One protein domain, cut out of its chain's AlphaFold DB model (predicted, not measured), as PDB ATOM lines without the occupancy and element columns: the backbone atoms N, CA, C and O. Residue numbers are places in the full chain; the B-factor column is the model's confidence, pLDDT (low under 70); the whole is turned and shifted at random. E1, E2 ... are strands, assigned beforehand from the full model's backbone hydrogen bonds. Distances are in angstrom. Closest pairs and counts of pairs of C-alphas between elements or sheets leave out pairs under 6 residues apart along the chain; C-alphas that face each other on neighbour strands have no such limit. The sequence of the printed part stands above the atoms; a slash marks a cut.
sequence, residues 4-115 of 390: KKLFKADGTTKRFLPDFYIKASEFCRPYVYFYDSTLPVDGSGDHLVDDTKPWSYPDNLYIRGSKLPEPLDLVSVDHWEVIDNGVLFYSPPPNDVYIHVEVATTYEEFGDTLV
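This is residues 4 to 115 of the 390 residues of an uncharacterized protein of Desulfurococcales archaeon ex4484_217_2 (UniProt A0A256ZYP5). With little regular structure, the domain is mostly loops round a strongly twisted four-stranded sheet, with a small hairpin, E4 and E5, near residues 28 to 30 of E2. The 112 printed residues have six named strands, E1 to E6 along the chain, and no named helix; the class is all strand, with 37 residues in named elements. The mixed sheet runs E1, E6, E2, E3. The whole is compact, radius of gyration of the C-alphas 13.7 A, spans 37 by 32 by 24 A.

E1, residues 4 to 10, is antiparallel to E6, residues 95 to 104, with N 7 and O 99 within hydrogen-bond range at 2.8 A. E2, residues 27 to 35, is antiparallel to E6, with N 31 and O 100 at 2.8 A, and parallel to E3, residues 62 to 64, with N 34 and O 62 at 2.8 A. E4, residues 80 to 83, and E5, residues 86 to 89, form an antiparallel hairpin, with N 81 and O 88 at 2.8 A. The closest C-alphas of E2 and E5, Pro 30 and Val 87, are 7.8 A apart.

E1 begins at C-alpha 4 (37.197, -4.242, -33.341); E6, 27.3 A long, ends at C-alpha 104 (41.312, -4.528, -25.356).

The printed part has no cut. The links E1 to E2, E2 to E3 and E3 to E4 are long. Residues 53 to 56 and 111 to 115 have pLDDT under 70.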
ATOM      1  N   LYS A   4      38.279  -5.154 -32.955       89.81
ATOM      2  CA  LYS A   4      37.197  -4.242 -33.341       89.81
ATOM      3  C   LYS A   4      36.136  -4.914 -34.192       89.81
ATOM      4  O   LYS A   4      36.455  -5.756 -35.036       89.81
ATOM      5  N   LYS A   5      34.879  -4.529 -33.996       91.75
ATOM      6  CA  LYS A   5      33.741  -4.995 -34.791       91.75
ATOM      7  C   LYS A   5      32.780  -3.846 -35.040       91.75
ATOM      8  O   LYS A   5      32.457  -3.097 -34.129       91.75
ATOM      9  N   LEU A   6      32.309  -3.742 -36.277       91.44
ATOM     10  CA  LEU A   6      31.271  -2.800 -36.671       91.44
ATOM     11  C   LEU A   6      29.964  -3.562 -36.901       91.44
ATOM     12  O   LEU A   6      29.950  -4.559 -37.630       91.44
ATOM     13  N   PHE A   7      28.882  -3.072 -36.311       91.62
ATOM     14  CA  PHE A   7      27.520  -3.538 -36.538       91.62
ATOM     15  C   PHE A   7      26.674  -2.423 -37.140       91.62
ATOM     16  O   PHE A   7      26.999  -1.242 -37.018       91.62
ATOM     17  N   LYS A   8      25.566  -2.822 -37.761       91.62
ATOM     18  CA  LYS A   8      24.491  -1.919 -38.155       91.62
ATOM     19  C   LYS A   8      23.231  -2.336 -37.406       91.62
ATOM     20  O   LYS A   8      22.880  -3.516 -37.446       91.62
ATOM     21  N   ALA A   9      22.610  -1.404 -36.695       90.75
ATOM     22  CA  ALA A   9      21.407  -1.673 -35.923       90.75
ATOM     23  C   ALA A   9      20.151  -1.609 -36.798       90.75
ATOM     24  O   ALA A   9      20.092  -0.863 -37.776       90.75
ATOM     25  N   ASP A  10      19.141  -2.380 -36.410       87.94
ATOM     26  CA  ASP A  10      17.830  -2.458 -37.064       87.94
ATOM     27  C   ASP A  10      16.705  -1.820 -36.225       87.94
ATOM     28  O   ASP A  10      15.529  -1.947 -36.560       87.94
ATOM     29  N   GLY A  11      17.042  -1.169 -35.104       86.38
ATOM     30  CA  GLY A  11      16.063  -0.582 -34.184       86.38
ATOM     31  C   GLY A  11      15.397  -1.569 -33.219       86.38
ATOM     32  O   GLY A  11      14.606  -1.149 -32.376       86.38
ATOM     33  N   THR A  12      15.671  -2.873 -33.320       88.19
ATOM     34  CA  THR A  12      14.958  -3.920 -32.559       88.19
ATOM     35  C   THR A  12      15.884  -4.808 -31.735       88.19
ATOM     36  O   THR A  12      15.517  -5.268 -30.650       88.19
ATOM     37  N   THR A  13      17.107  -5.027 -32.213       86.75
ATOM     38  CA  THR A  13      18.088  -5.895 -31.568       86.75
ATOM     39  C   THR A  13      18.843  -5.151 -30.469       86.75
ATOM     40  O   THR A  13      19.489  -4.139 -30.718       86.75
ATOM     41  N   LYS A  14      18.812  -5.684 -29.242       90.19
ATOM     42  CA  LYS A  14      19.577  -5.147 -28.100       90.19
ATOM     43  C   LYS A  14      20.953  -5.786 -27.922       90.19
ATOM     44  O   LYS A  14      21.816  -5.197 -27.282       90.19
ATOM     45  N   ARG A  15      21.151  -7.004 -28.439       90.88
ATOM     46  CA  ARG A  15      22.352  -7.816 -28.201       90.88
ATOM     47  C   ARG A  15      23.154  -8.004 -29.481       90.88
ATOM     48  O   ARG A  15      22.651  -8.576 -30.444       90.88
ATOM     49  N   PHE A  16      24.420  -7.608 -29.444       90.69
ATOM     50  CA  PHE A  16      25.341  -7.676 -30.573       90.69
ATOM     51  C   PHE A  16      26.506  -8.604 -30.234       90.69
ATOM     52  O   PHE A  16      27.226  -8.401 -29.256       90.69
ATOM     53  N   LEU A  17      26.663  -9.662 -31.034       89.06
ATOM     54  CA  LEU A  17      27.706 -10.671 -30.859       89.06
ATOM     55  C   LEU A  17      28.878 -10.372 -31.804       89.06
ATOM     56  O   LEU A  17      28.697 -10.462 -33.021       89.06
ATOM     57  N   PRO A  18      30.064 -10.004 -31.289       84.62
ATOM     58  CA  PRO A  18      31.243  -9.849 -32.128       84.62
ATOM     59  C   PRO A  18      31.780 -11.198 -32.615       84.62
ATOM     60  O   PRO A  18      31.506 -12.246 -32.037       84.62
ATOM     61  N   ASP A  19      32.595 -11.169 -33.674       84.38
ATOM     62  CA  ASP A  19      33.254 -12.375 -34.215       84.38
ATOM     63  C   ASP A  19      34.418 -12.861 -33.319       84.38
ATOM     64  O   ASP A  19      35.095 -13.839 -33.636       84.38
ATOM     65  N   PHE A  20      34.675 -12.164 -32.211       82.38
ATOM     66  CA  PHE A  20      35.682 -12.476 -31.202       82.38
ATOM     67  C   PHE A  20      35.021 -12.587 -29.825       82.38
ATOM     68  O   PHE A  20      34.004 -11.955 -29.561       82.38
ATOM     69  N   TYR A  21      35.600 -13.384 -28.928       80.88
ATOM     70  CA  TYR A  21      35.085 -13.521 -27.566       80.88
ATOM     71  C   TYR A  21      35.517 -12.332 -26.707       80.88
ATOM     72  O   TYR A  21      36.716 -12.101 -26.577       80.88
ATOM     73  N   ILE A  22      34.559 -11.634 -26.093       85.50
ATOM     74  CA  ILE A  22      34.837 -10.643 -25.045       85.50
ATOM     75  C   ILE A  22      34.972 -11.384 -23.713       85.50
ATOM     76  O   ILE A  22      33.974 -11.866 -23.175       85.50
ATOM     77  N   LYS A  23      36.191 -11.515 -23.183       82.00
ATOM     78  CA  LYS A  23      36.392 -12.154 -21.873       82.00
ATOM     79  C   LYS A  23      35.996 -11.202 -20.747       82.00
ATOM     80  O   LYS A  23      36.183  -9.999 -20.849       82.00
ATOM     81  N   ALA A  24      35.584 -11.759 -19.609       76.00
ATOM     82  CA  ALA A  24      35.269 -10.980 -18.405       76.00
ATOM     83  C   ALA A  24      36.457 -10.164 -17.844       76.00
ATOM     84  O   ALA A  24      36.254  -9.271 -17.030       76.00
ATOM     85  N   SER A  25      37.692 -10.486 -18.241       79.31
ATOM     86  CA  SER A  25      38.913  -9.767 -17.848       79.31
ATOM     87  C   SER A  25      39.363  -8.710 -18.861       79.31
ATOM     88  O   SER A  25      40.409  -8.102 -18.663       79.31
ATOM     89  N   GLU A  26      38.659  -8.571 -19.982       85.12
ATOM     90  CA  GLU A  26      38.970  -7.617 -21.045       85.12
ATOM     91  C   GLU A  26      38.046  -6.403 -20.926       85.12
ATOM     92  O   GLU A  26      36.948  -6.472 -20.374       85.12
ATOM     93  N   PHE A  27      38.502  -5.272 -21.444       85.00
ATOM     94  CA  PHE A  27      37.752  -4.028 -21.436       85.00
ATOM     95  C   PHE A  27      37.039  -3.852 -22.774       85.00
ATOM     96  O   PHE A  27      37.587  -4.216 -23.813       85.00
ATOM     97  N   CYS A  28      35.837  -3.276 -22.761       87.12
ATOM     98  CA  CYS A  28      35.003  -3.074 -23.944       87.12
ATOM     99  C   CYS A  28      34.508  -1.624 -24.009       87.12
ATOM    100  O   CYS A  28      34.190  -1.035 -22.977       87.12
ATOM    101  N   ARG A  29      34.437  -1.058 -25.216       88.12
ATOM    102  CA  ARG A  29      33.874   0.267 -25.500       88.12
ATOM    103  C   ARG A  29      32.987   0.199 -26.745       88.12
ATOM    104  O   ARG A  29      33.506  -0.046 -27.837       88.12
ATOM    105  N   PRO A  30      31.664   0.362 -26.604       90.62
ATOM    106  CA  PRO A  30      30.773   0.577 -27.725       90.62
ATOM    107  C   PRO A  30      30.622   2.071 -28.024       90.62
ATOM    108  O   PRO A  30      30.364   2.880 -27.135       90.62
ATOM    109  N   TYR A  31      30.715   2.406 -29.301       91.19
ATOM    110  CA  TYR A  31      30.436   3.719 -29.863       91.19
ATOM    111  C   TYR A  31      29.221   3.601 -30.776       91.19
ATOM    112  O   TYR A  31      29.120   2.619 -31.519       91.19
ATOM    113  N   VAL A  32      28.309   4.569 -30.736       92.19
ATOM    114  CA  VAL A  32      27.085   4.551 -31.545       92.19
ATOM    115  C   VAL A  32      26.878   5.899 -32.223       92.19
ATOM    116  O   VAL A  32      26.829   6.927 -31.561       92.19
ATOM    117  N   TYR A  33      26.725   5.881 -33.547       92.81
ATOM    118  CA  TYR A  33      26.562   7.085 -34.364       92.81
ATOM    119  C   TYR A  33      25.776   6.790 -35.651       92.81
ATOM    120  O   TYR A  33      25.712   5.649 -36.117       92.81
ATOM    121  N   PHE A  34      25.187   7.816 -36.259       92.81
ATOM    122  CA  PHE A  34      24.661   7.747 -37.622       92.81
ATOM    123  C   PHE A  34      25.783   8.005 -38.620       92.81
ATOM    124  O   PHE A  34      26.561   8.935 -38.454       92.81
ATOM    125  N   TYR A  35      25.864   7.204 -39.680       93.06
ATOM    126  CA  TYR A  35      26.808   7.452 -40.767       93.06
ATOM    127  C   TYR A  35      26.089   8.074 -41.959       93.06
ATOM    128  O   TYR A  35      25.174   7.458 -42.513       93.06
ATOM    129  N   ASP A  36      26.561   9.236 -42.400       93.38
ATOM    130  CA  ASP A  36      26.092   9.904 -43.606       93.38
ATOM    131  C   ASP A  36      27.255  10.130 -44.578       93.38
ATOM    132  O   ASP A  36      28.128  10.972 -44.380       93.38
ATOM    133  N   SER A  37      27.247   9.391 -45.687       91.50
ATOM    134  CA  SER A  37      28.268   9.506 -46.734       91.50
ATOM    135  C   SER A  37      28.266  10.841 -47.488       91.50
ATOM    136  O   SER A  37      29.140  11.052 -48.327       91.50
ATOM    137  N   THR A  38      27.265  11.698 -47.271       93.38
ATOM    138  CA  THR A  38      27.187  13.026 -47.894       93.38
ATOM    139  C   THR A  38      27.975  14.089 -47.130       93.38
ATOM    140  O   THR A  38      28.278  15.137 -47.705       93.38
ATOM    141  N   LEU A  39      28.360  13.810 -45.879       92.50
ATOM    142  CA  LEU A  39      29.166  14.707 -45.059       92.50
ATOM    143  C   LEU A  39      30.674  14.551 -45.346       92.50
ATOM    144  O   LEU A  39      31.128  13.482 -45.773       92.50
ATOM    145  N   PRO A  40      31.480  15.605 -45.118       92.00
ATOM    146  CA  PRO A  40      32.933  15.537 -45.225       92.00
ATOM    147  C   PRO A  40      33.548  14.483 -44.291       92.00
ATOM    148  O   PRO A  40      33.206  14.394 -43.117       92.00
ATOM    149  N   VAL A  41      34.516  13.712 -44.793       89.38
ATOM    150  CA  VAL A  41      35.216  12.672 -44.004       89.38
ATOM    151  C   VAL A  41      36.201  13.234 -42.972       89.38
ATOM    152  O   VAL A  41      36.760  12.467 -42.194       89.38
ATOM    153  N   ASP A  42      36.458  14.542 -43.005       86.56
ATOM    154  CA  ASP A  42      37.363  15.253 -42.096       86.56
ATOM    155  C   ASP A  42      36.672  15.737 -40.808       86.56
ATOM    156  O   ASP A  42      37.304  16.427 -40.012       86.56
ATOM    157  N   GLY A  43      35.395  15.388 -40.615       83.56
ATOM    158  CA  GLY A  43      34.600  15.734 -39.434       83.56
ATOM    159  C   GLY A  43      34.006  17.146 -39.463       83.56
ATOM    160  O   GLY A  43      33.211  17.498 -38.600       83.56
ATOM    161  N   SER A  44      34.317  17.967 -40.474       87.06
ATOM    162  CA  SER A  44      33.877  19.373 -40.530       87.06
ATOM    163  C   SER A  44      32.365  19.577 -40.702       87.06
ATOM    164  O   SER A  44      31.877  20.692 -40.515       87.06
ATOM    165  N   GLY A  45      31.624  18.529 -41.071       86.50
ATOM    166  CA  GLY A  45      30.162  18.544 -41.189       86.50
ATOM    167  C   GLY A  45      29.437  17.716 -40.128       86.50
ATOM    168  O   GLY A  45      28.221  17.553 -40.232       86.50
ATOM    169  N   ASP A  46      30.158  17.171 -39.149       91.25
ATOM    170  CA  ASP A  46      29.569  16.332 -38.110       91.25
ATOM    171  C   ASP A  46      28.752  17.183 -37.129       91.25
ATOM    172  O   ASP A  46      29.152  18.283 -36.746       91.25
ATOM    173  N   HIS A  47      27.588  16.683 -36.731       91.00
ATOM    174  CA  HIS A  47      26.662  17.390 -35.843       91.00
ATOM    175  C   HIS A  47      25.760  16.401 -35.098       91.00
ATOM    176  O   HIS A  47      25.628  15.245 -35.508       91.00
ATOM    177  N   LEU A  48      25.145  16.834 -33.996       90.19
ATOM    178  CA  LEU A  48      24.138  16.037 -33.293       90.19
ATOM    179  C   LEU A  48      22.819  16.029 -34.076       90.19
ATOM    180  O   LEU A  48      22.507  16.963 -34.811       90.19
ATOM    181  N   VAL A  49      22.011  14.982 -33.889       87.38
ATOM    182  CA  VAL A  49      20.635  14.942 -34.415       87.38
ATOM    183  C   VAL A  49      19.778  16.080 -33.827       87.38
ATOM    184  O   VAL A  49      18.926  16.630 -34.522       87.38
ATOM    185  N   ASP A  50      20.015  16.446 -32.567       84.06
ATOM    186  CA  ASP A  50      19.376  17.551 -31.847       84.06
ATOM    187  C   ASP A  50      20.391  18.246 -30.918       84.06
ATOM    188  O   ASP A  50      20.690  17.769 -29.821       84.06
ATOM    189  N   ASP A  51      20.904  19.409 -31.321       78.31
ATOM    190  CA  ASP A  51      21.883  20.183 -30.536       78.31
ATOM    191  C   ASP A  51      21.347  20.652 -29.165       78.31
ATOM    192  O   ASP A  51      22.115  21.096 -28.313       78.31
ATOM    193  N   THR A  52      20.034  20.552 -28.907       75.12
ATOM    194  CA  THR A  52      19.429  20.971 -27.629       75.12
ATOM    195  C   THR A  52      19.467  19.899 -26.538       75.12
ATOM    196  O   THR A  52      19.146  20.193 -25.383       75.12
ATOM    197  N   LYS A  53      19.873  18.662 -26.867       67.19
ATOM    198  CA  LYS A  53      19.956  17.528 -25.925       67.19
ATOM    199  C   LYS A  53      21.281  16.767 -26.033       67.19
ATOM    200  O   LYS A  53      21.257  15.557 -26.292       67.19
ATOM    201  N   PRO A  54      22.441  17.420 -25.866       62.22
ATOM    202  CA  PRO A  54      23.710  16.704 -25.878       62.22
ATOM    203  C   PRO A  54      23.661  15.616 -24.788       62.22
ATOM    204  O   PRO A  54      23.079  15.839 -23.724       62.22
ATOM    205  N   TRP A  55      24.216  14.431 -25.061       65.06
ATOM    206  CA  TRP A  55      24.356  13.313 -24.100       65.06
ATOM    207  C   TRP A  55      23.163  12.364 -23.895       65.06
ATOM    208  O   TRP A  55      23.063  11.735 -22.842       65.06
ATOM    209  N   SER A  56      22.274  12.189 -24.876       69.50
ATOM    210  CA  SER A  56      21.150  11.251 -24.740       69.50
ATOM    211  C   SER A  56      21.292  10.030 -25.648       69.50
ATOM    212  O   SER A  56      20.953  10.079 -26.823       69.50
ATOM    213  N   TYR A  57      21.736   8.895 -25.106       81.44
ATOM    214  CA  TYR A  57      21.481   7.607 -25.754       81.44
ATOM    215  C   TYR A  57      20.100   7.084 -25.311       81.44
ATOM    216  O   TYR A  57      19.818   7.087 -24.113       81.44
ATOM    217  N   PRO A  58      19.243   6.575 -26.215       83.31
ATOM    218  CA  PRO A  58      19.430   6.431 -27.662       83.31
ATOM    219  C   PRO A  58      18.925   7.633 -28.487       83.31
ATOM    220  O   PRO A  58      18.971   7.575 -29.714       83.31
ATOM    221  N   ASP A  59      18.397   8.675 -27.841       82.62
ATOM    222  CA  ASP A  59      17.528   9.666 -28.488       82.62
ATOM    223  C   ASP A  59      18.268  10.746 -29.294       82.62
ATOM    224  O   ASP A  59      17.671  11.364 -30.175       82.62
ATOM    225  N   ASN A  60      19.550  10.982 -29.020       87.12
ATOM    226  CA  ASN A  60      20.359  11.991 -29.688       87.12
ATOM    227  C   ASN A  60      21.805  11.522 -29.887       87.12
ATOM    228  O   ASN A  60      22.611  11.493 -28.957       87.12
ATOM    229  N   LEU A  61      22.128  11.170 -31.127       90.00
ATOM    230  CA  LEU A  61      23.424  10.635 -31.532       90.00
ATOM    231  C   LEU A  61      24.073  11.566 -32.554       90.00
ATOM    232  O   LEU A  61      23.380  12.315 -33.241       90.00
ATOM    233  N   TYR A  62      25.393  11.493 -32.695       91.38
ATOM    234  CA  TYR A  62      26.093  12.220 -33.749       91.38
ATOM    235  C   TYR A  62      25.808  11.627 -35.131       91.38
ATOM    236  O   TYR A  62      25.733  10.406 -35.301       91.38
ATOM    237  N   ILE A  63      25.700  12.503 -36.129       92.75
ATOM    238  CA  ILE A  63      25.750  12.176 -37.552       92.75
ATOM    239  C   ILE A  63      27.176  12.444 -38.039       92.75
ATOM    240  O   ILE A  63      27.682  13.557 -37.906       92.75
ATOM    241  N   ARG A  64      27.822  11.409 -38.582       93.38
ATOM    242  CA  ARG A  64      29.245  11.381 -38.938       93.38
ATOM    243  C   ARG A  64      29.456  11.196 -40.435       93.38
ATOM    244  O   ARG A  64      28.869  10.293 -41.037       93.38
ATOM    245  N   GLY A  65      30.373  11.970 -41.014       90.31
ATOM    246  CA  GLY A  65      30.880  11.765 -42.378       90.31
ATOM    247  C   GLY A  65      31.899  10.629 -42.513       90.31
ATOM    248  O   GLY A  65      32.162  10.133 -43.614       90.31
ATOM    249  N   SER A  66      32.455  10.162 -41.392       88.62
ATOM    250  CA  SER A  66      33.407   9.048 -41.314       88.62
ATOM    251  C   SER A  66      32.774   7.784 -40.716       88.62
ATOM    252  O   SER A  66      31.848   7.842 -39.916       88.62
ATOM    253  N   LYS A  67      33.292   6.605 -41.097       85.12
ATOM    254  CA  LYS A  67      32.941   5.305 -40.471       85.12
ATOM    255  C   LYS A  67      33.850   4.943 -39.292       85.12
ATOM    256  O   LYS A  67      33.797   3.821 -38.779       85.12
ATOM    257  N   LEU A  68      34.767   5.833 -38.935       85.88
ATOM    258  CA  LEU A  68      35.576   5.693 -37.734       85.88
ATOM    259  C   LEU A  68      34.856   6.431 -36.602       85.88
ATOM    260  O   LEU A  68      34.424   7.554 -36.843       85.88
ATOM    261  N   PRO A  69      34.688   5.799 -35.428       85.88
ATOM    262  CA  PRO A  69      34.064   6.457 -34.291       85.88
ATOM    263  C   PRO A  69      34.987   7.536 -33.723       85.88
ATOM    264  O   PRO A  69      36.214   7.415 -33.792       85.88
ATOM    265  N   GLU A  70      34.385   8.542 -33.105       84.06
ATOM    266  CA  GLU A  70      35.065   9.566 -32.320       84.06
ATOM    267  C   GLU A  70      34.767   9.417 -30.817       84.06
ATOM    268  O   GLU A  70      33.789   8.766 -30.439       84.06
ATOM    269  N   PRO A  71      35.578  10.034 -29.932       82.25
ATOM    270  CA  PRO A  71      35.343  10.057 -28.483       82.25
ATOM    271  C   PRO A  71      33.901  10.370 -28.068       82.25
ATOM    272  O   PRO A  71      33.370   9.748 -27.151       82.25
ATOM    273  N   LEU A  72      33.261  11.307 -28.769       81.62
ATOM    274  CA  LEU A  72      31.906  11.784 -28.482       81.62
ATOM    275  C   LEU A  72      30.804  10.774 -28.849       81.62
ATOM    276  O   LEU A  72      29.672  10.925 -28.401       81.62
ATOM    277  N   ASP A  73      31.125   9.734 -29.621       86.62
ATOM    278  CA  ASP A  73      30.183   8.663 -29.974       86.62
ATOM    279  C   ASP A  73      30.126   7.566 -28.895       86.62
ATOM    280  O   ASP A  73      29.360   6.604 -29.017       86.62
ATOM    281  N   LEU A  74      30.980   7.650 -27.867       87.81
ATOM    282  CA  LEU A  74      31.113   6.632 -26.833       87.81
ATOM    283  C   LEU A  74      29.834   6.537 -25.996       87.81
ATOM    284  O   LEU A  74      29.379   7.512 -25.401       87.81
ATOM    285  N   VAL A  75      29.290   5.325 -25.880       87.31
ATOM    286  CA  VAL A  75      28.113   5.084 -25.048       87.31
ATOM    287  C   VAL A  75      28.540   4.858 -23.603       87.31
ATOM    288  O   VAL A  75      29.366   3.989 -23.298       87.31
ATOM    289  N   SER A  76      27.948   5.627 -22.697       84.69
ATOM    290  CA  SER A  76      28.210   5.529 -21.267       84.69
ATOM    291  C   SER A  76      27.782   4.168 -20.696       84.69
ATOM    292  O   SER A  76      26.841   3.524 -21.164       84.69
ATOM    293  N   VAL A  77      28.512   3.705 -19.677       81.25
ATOM    294  CA  VAL A  77      28.391   2.352 -19.093       81.25
ATOM    295  C   VAL A  77      27.035   2.052 -18.441       81.25
ATOM    296  O   VAL A  77      26.742   0.908 -18.119       81.25
ATOM    297  N   ASP A  78      26.200   3.062 -18.227       83.88
ATOM    298  CA  ASP A  78      24.840   2.947 -17.702       83.88
ATOM    299  C   ASP A  78      23.804   2.562 -18.767       83.88
ATOM    300  O   ASP A  78      22.666   2.284 -18.405       83.88
ATOM    301  N   HIS A  79      24.175   2.500 -20.050       87.69
ATOM    302  CA  HIS A  79      23.268   2.134 -21.147       87.69
ATOM    303  C   HIS A  79      23.547   0.753 -21.748       87.69
ATOM    304  O   HIS A  79      22.779   0.288 -22.599       87.69
ATOM    305  N   TRP A  80      24.628   0.090 -21.335       91.94
ATOM    306  CA  TRP A  80      25.040  -1.193 -21.889       91.94
ATOM    307  C   TRP A  80      25.848  -2.032 -20.896       91.94
ATOM    308  O   TRP A  80      26.421  -1.525 -19.938       91.94
ATOM    309  N   GLU A  81      25.933  -3.330 -21.159       91.25
ATOM    310  CA  GLU A  81      26.760  -4.275 -20.413       91.25
ATOM    311  C   GLU A  81      27.309  -5.385 -21.321       91.25
ATOM    312  O   GLU A  81      26.827  -5.606 -22.438       91.25
ATOM    313  N   VAL A  82      28.331  -6.107 -20.850       89.25
ATOM    314  CA  VAL A  82      28.825  -7.319 -21.520       89.25
ATOM    315  C   VAL A  82      28.112  -8.535 -20.936       89.25
ATOM    316  O   VAL A  82      28.311  -8.869 -19.770       89.25
ATOM    317  N   ILE A  83      27.335  -9.242 -21.757       86.81
ATOM    318  CA  ILE A  83      26.680 -10.503 -21.386       86.81
ATOM    319  C   ILE A  83      27.034 -11.580 -22.399       86.81
ATOM    320  O   ILE A  83      26.911 -11.373 -23.607       86.81
ATOM    321  N   ASP A  84      27.409 -12.764 -21.900       85.50
ATOM    322  CA  ASP A  84      27.636 -13.965 -22.713       85.50
ATOM    323  C   ASP A  84      28.534 -13.689 -23.941       85.50
ATOM    324  O   ASP A  84      28.219 -14.073 -25.073       85.50
ATOM    325  N   ASN A  85      29.649 -12.988 -23.713       85.88
ATOM    326  CA  ASN A  85      30.631 -12.577 -24.725       85.88
ATOM    327  C   ASN A  85      30.108 -11.602 -25.804       85.88
ATOM    328  O   ASN A  85      30.761 -11.441 -26.834       85.88
ATOM    329  N   GLY A  86      28.954 -10.965 -25.598       86.62
ATOM    330  CA  GLY A  86      28.401  -9.928 -26.469       86.62
ATOM    331  C   GLY A  86      28.109  -8.631 -25.725       86.62
ATOM    332  O   GLY A  86      28.108  -8.596 -24.498       86.62
ATOM    333  N   VAL A  87      27.829  -7.574 -26.482       91.50
ATOM    334  CA  VAL A  87      27.399  -6.277 -25.945       91.50
ATOM    335  C   VAL A  87      25.873  -6.237 -25.940       91.50
ATOM    336  O   VAL A  87      25.250  -6.419 -26.990       91.50
ATOM    337  N   LEU A  88      25.269  -6.032 -24.770       92.06
ATOM    338  CA  LEU A  88      23.835  -5.812 -24.596       92.06
ATOM    339  C   LEU A  88      23.586  -4.341 -24.265       92.06
ATOM    340  O   LEU A  88      24.125  -3.844 -23.286       92.06
ATOM    341  N   PHE A  89      22.725  -3.671 -25.026       93.62
ATOM    342  CA  PHE A  89      22.205  -2.352 -24.669       93.62
ATOM    343  C   PHE A  89      20.885  -2.480 -23.902       93.62
ATOM    344  O   PHE A  89      20.026  -3.297 -24.249       93.62
ATOM    345  N   TYR A  90      20.683  -1.654 -22.876       93.56
ATOM    346  CA  TYR A  90      19.440  -1.660 -22.098       93.56
ATOM    347  C   TYR A  90      18.251  -1.130 -22.908       93.56
ATOM    348  O   TYR A  90      17.139  -1.667 -22.808       93.56
ATOM    349  N   SER A  91      18.498  -0.150 -23.781       92.25
ATOM    350  CA  SER A  91      17.562   0.316 -24.810       92.25
ATOM    351  C   SER A  91      18.055  -0.108 -26.199       92.25
ATOM    352  O   SER A  91      19.266  -0.106 -26.408       92.25
ATOM    353  N   PRO A  92      17.188  -0.516 -27.148       92.06
ATOM    354  CA  PRO A  92      17.644  -0.859 -28.489       92.06
ATOM    355  C   PRO A  92      18.277   0.370 -29.158       92.06
ATOM    356  O   PRO A  92      17.662   1.440 -29.130       92.06
ATOM    357  N   PRO A  93      19.456   0.234 -29.787       92.56
ATOM    358  CA  PRO A  93      19.996   1.291 -30.628       92.56
ATOM    359  C   PRO A  93      18.996   1.646 -31.742       92.56
ATOM    360  O   PRO A  93      18.355   0.725 -32.262       92.56
ATOM    361  N   PRO A  94      18.862   2.928 -32.135       90.81
ATOM    362  CA  PRO A  94      17.934   3.347 -33.185       90.81
ATOM    363  C   PRO A  94      18.180   2.636 -34.521       90.81
ATOM    364  O   PRO A  94      19.247   2.080 -34.770       90.81
ATOM    365  N   ASN A  95      17.192   2.644 -35.415       90.94
ATOM    366  CA  ASN A  95      17.375   2.040 -36.734       90.94
ATOM    367  C   ASN A  95      18.462   2.776 -37.544       90.94
ATOM    368  O   ASN A  95      18.584   3.994 -37.459       90.94
ATOM    369  N   ASP A  96      19.219   2.026 -38.347       88.69
ATOM    370  CA  ASP A  96      20.271   2.517 -39.244       88.69
ATOM    371  C   ASP A  96      21.504   3.166 -38.577       88.69
ATOM    372  O   ASP A  96      22.386   3.652 -39.289       88.69
ATOM    373  N   VAL A  97      21.652   3.089 -37.246       92.00
ATOM    374  CA  VAL A  97      22.898   3.506 -36.577       92.00
ATOM    375  C   VAL A  97      24.005   2.469 -36.743       92.00
ATOM    376  O   VAL A  97      23.773   1.258 -36.853       92.00
ATOM    377  N   TYR A  98      25.238   2.956 -36.721       92.62
ATOM    378  CA  TYR A  98      26.443   2.151 -36.679       92.62
ATOM    379  C   TYR A  98      26.902   1.988 -35.238       92.62
ATOM    380  O   TYR A  98      26.960   2.952 -34.481       92.62
ATOM    381  N   ILE A  99      27.239   0.753 -34.874       92.75
ATOM    382  CA  ILE A  99      27.768   0.416 -33.553       92.75
ATOM    383  C   ILE A  99      29.188  -0.086 -33.751       92.75
ATOM    384  O   ILE A  99      29.395  -1.164 -34.317       92.75
ATOM    385  N   HIS A 100      30.168   0.682 -33.301       91.00
ATOM    386  CA  HIS A 100      31.562   0.267 -33.296       91.00
ATOM    387  C   HIS A 100      31.905  -0.277 -31.915       91.00
ATOM    388  O   HIS A 100      31.705   0.405 -30.923       91.00
ATOM    389  N   VAL A 101      32.414  -1.500 -31.826       90.62
ATOM    390  CA  VAL A 101      32.837  -2.105 -30.560       90.62
ATOM    391  C   VAL A 101      34.335  -2.322 -30.601       90.62
ATOM    392  O   VAL A 101      34.824  -3.035 -31.479       90.62
ATOM    393  N   GLU A 102      35.040  -1.747 -29.635       90.31
ATOM    394  CA  GLU A 102      36.464  -1.963 -29.400       90.31
ATOM    395  C   GLU A 102      36.667  -2.756 -28.111       90.31
ATOM    396  O   GLU A 102      36.063  -2.454 -27.082       90.31
ATOM    397  N   VAL A 103      37.530  -3.770 -28.158       88.88
ATOM    398  CA  VAL A 103      37.878  -4.605 -27.005       88.88
ATOM    399  C   VAL A 103      39.386  -4.722 -26.877       88.88
ATOM    400  O   VAL A 103      40.081  -5.012 -27.855       88.88
ATOM    401  N   ALA A 104      39.890  -4.512 -25.664       87.25
ATOM    402  CA  ALA A 104      41.312  -4.528 -25.356       87.25
ATOM    403  C   ALA A 104      41.609  -5.279 -24.053       87.25
ATOM    404  O   ALA A 104      40.734  -5.490 -23.212       87.25
ATOM    405  N   THR A 105      42.863  -5.705 -23.888       83.38
ATOM    406  CA  THR A 105      43.280  -6.502 -22.720       83.38
ATOM    407  C   THR A 105      43.674  -5.644 -21.523       83.38
ATOM    408  O   THR A 105      43.600  -6.115 -20.390       83.38
ATOM    409  N   THR A 106      44.040  -4.384 -21.758       79.62
ATOM    410  CA  THR A 106      44.240  -3.368 -20.718       79.62
ATOM    411  C   THR A 106      43.588  -2.056 -21.155       79.62
ATOM    412  O   THR A 106      43.273  -1.882 -22.333       79.62
ATOM    413  N   TYR A 107      43.346  -1.138 -20.220       71.31
ATOM    414  CA  TYR A 107      42.689   0.128 -20.550       71.31
ATOM    415  C   TYR A 107      43.625   1.089 -21.303       71.31
ATOM    416  O   TYR A 107      43.160   1.865 -22.130       71.31
ATOM    417  N   GLU A 108      44.936   0.997 -21.069       71.56
ATOM    418  CA  GLU A 108      45.970   1.800 -21.734       71.56
ATOM    419  C   GLU A 108      46.103   1.461 -23.223       71.56
ATOM    420  O   GLU A 108      46.557   2.279 -24.020       71.56
ATOM    421  N   GLU A 109      45.691   0.255 -23.622       76.88
ATOM    422  CA  GLU A 109      45.689  -0.146 -25.027       76.88
ATOM    423  C   GLU A 109      44.663   0.627 -25.863       76.88
ATOM    424  O   GLU A 109      44.815   0.643 -27.079       76.88
ATOM    425  N   PHE A 110      43.667   1.283 -25.251       71.19
ATOM    426  CA  PHE A 110      42.743   2.177 -25.958       71.19
ATOM    427  C   PHE A 110      43.344   3.557 -26.282       71.19
ATOM    428  O   PHE A 110      42.641   4.395 -26.843       71.19
ATOM    429  N   GLY A 111      44.625   3.792 -25.968       68.44
ATOM    430  CA  GLY A 111      45.311   5.061 -26.216       68.44
ATOM    431  C   GLY A 111      45.053   6.090 -25.117       68.44
ATOM    432  O   GLY A 111      44.950   5.728 -23.942       68.44
ATOM    433  N   ASP A 112      44.970   7.369 -25.498       58.50
ATOM    434  CA  ASP A 112      44.600   8.439 -24.574       58.50
ATOM    435  C   ASP A 112      43.277   8.080 -23.892       58.50
ATOM    436  O   ASP A 112      42.322   7.587 -24.501       58.50
ATOM    437  N   THR A 113      43.254   8.231 -22.571       50.28
ATOM    438  CA  THR A 113      42.084   7.868 -21.780       50.28
ATOM    439  C   THR A 113      40.936   8.764 -22.223       50.28
ATOM    440  O   THR A 113      40.969   9.959 -21.961       50.28
ATOM    441  N   LEU A 114      39.936   8.185 -22.899       54.19
ATOM    442  CA  LEU A 114      38.662   8.839 -23.184       54.19
ATOM    443  C   LEU A 114      38.003   9.172 -21.846       54.19
ATOM    444  O   LEU A 114      37.323   8.338 -21.241       54.19
ATOM    445  N   VAL A 115      38.292  10.363 -21.338       55.75
ATOM    446  CA  VAL A 115      37.509  10.969 -20.277       55.75
ATOM    447  C   VAL A 115      36.116  11.225 -20.859       55.75
ATOM    448  O   VAL A 115      36.008  11.661 -22.005       55.75
TER     449      VAL A 115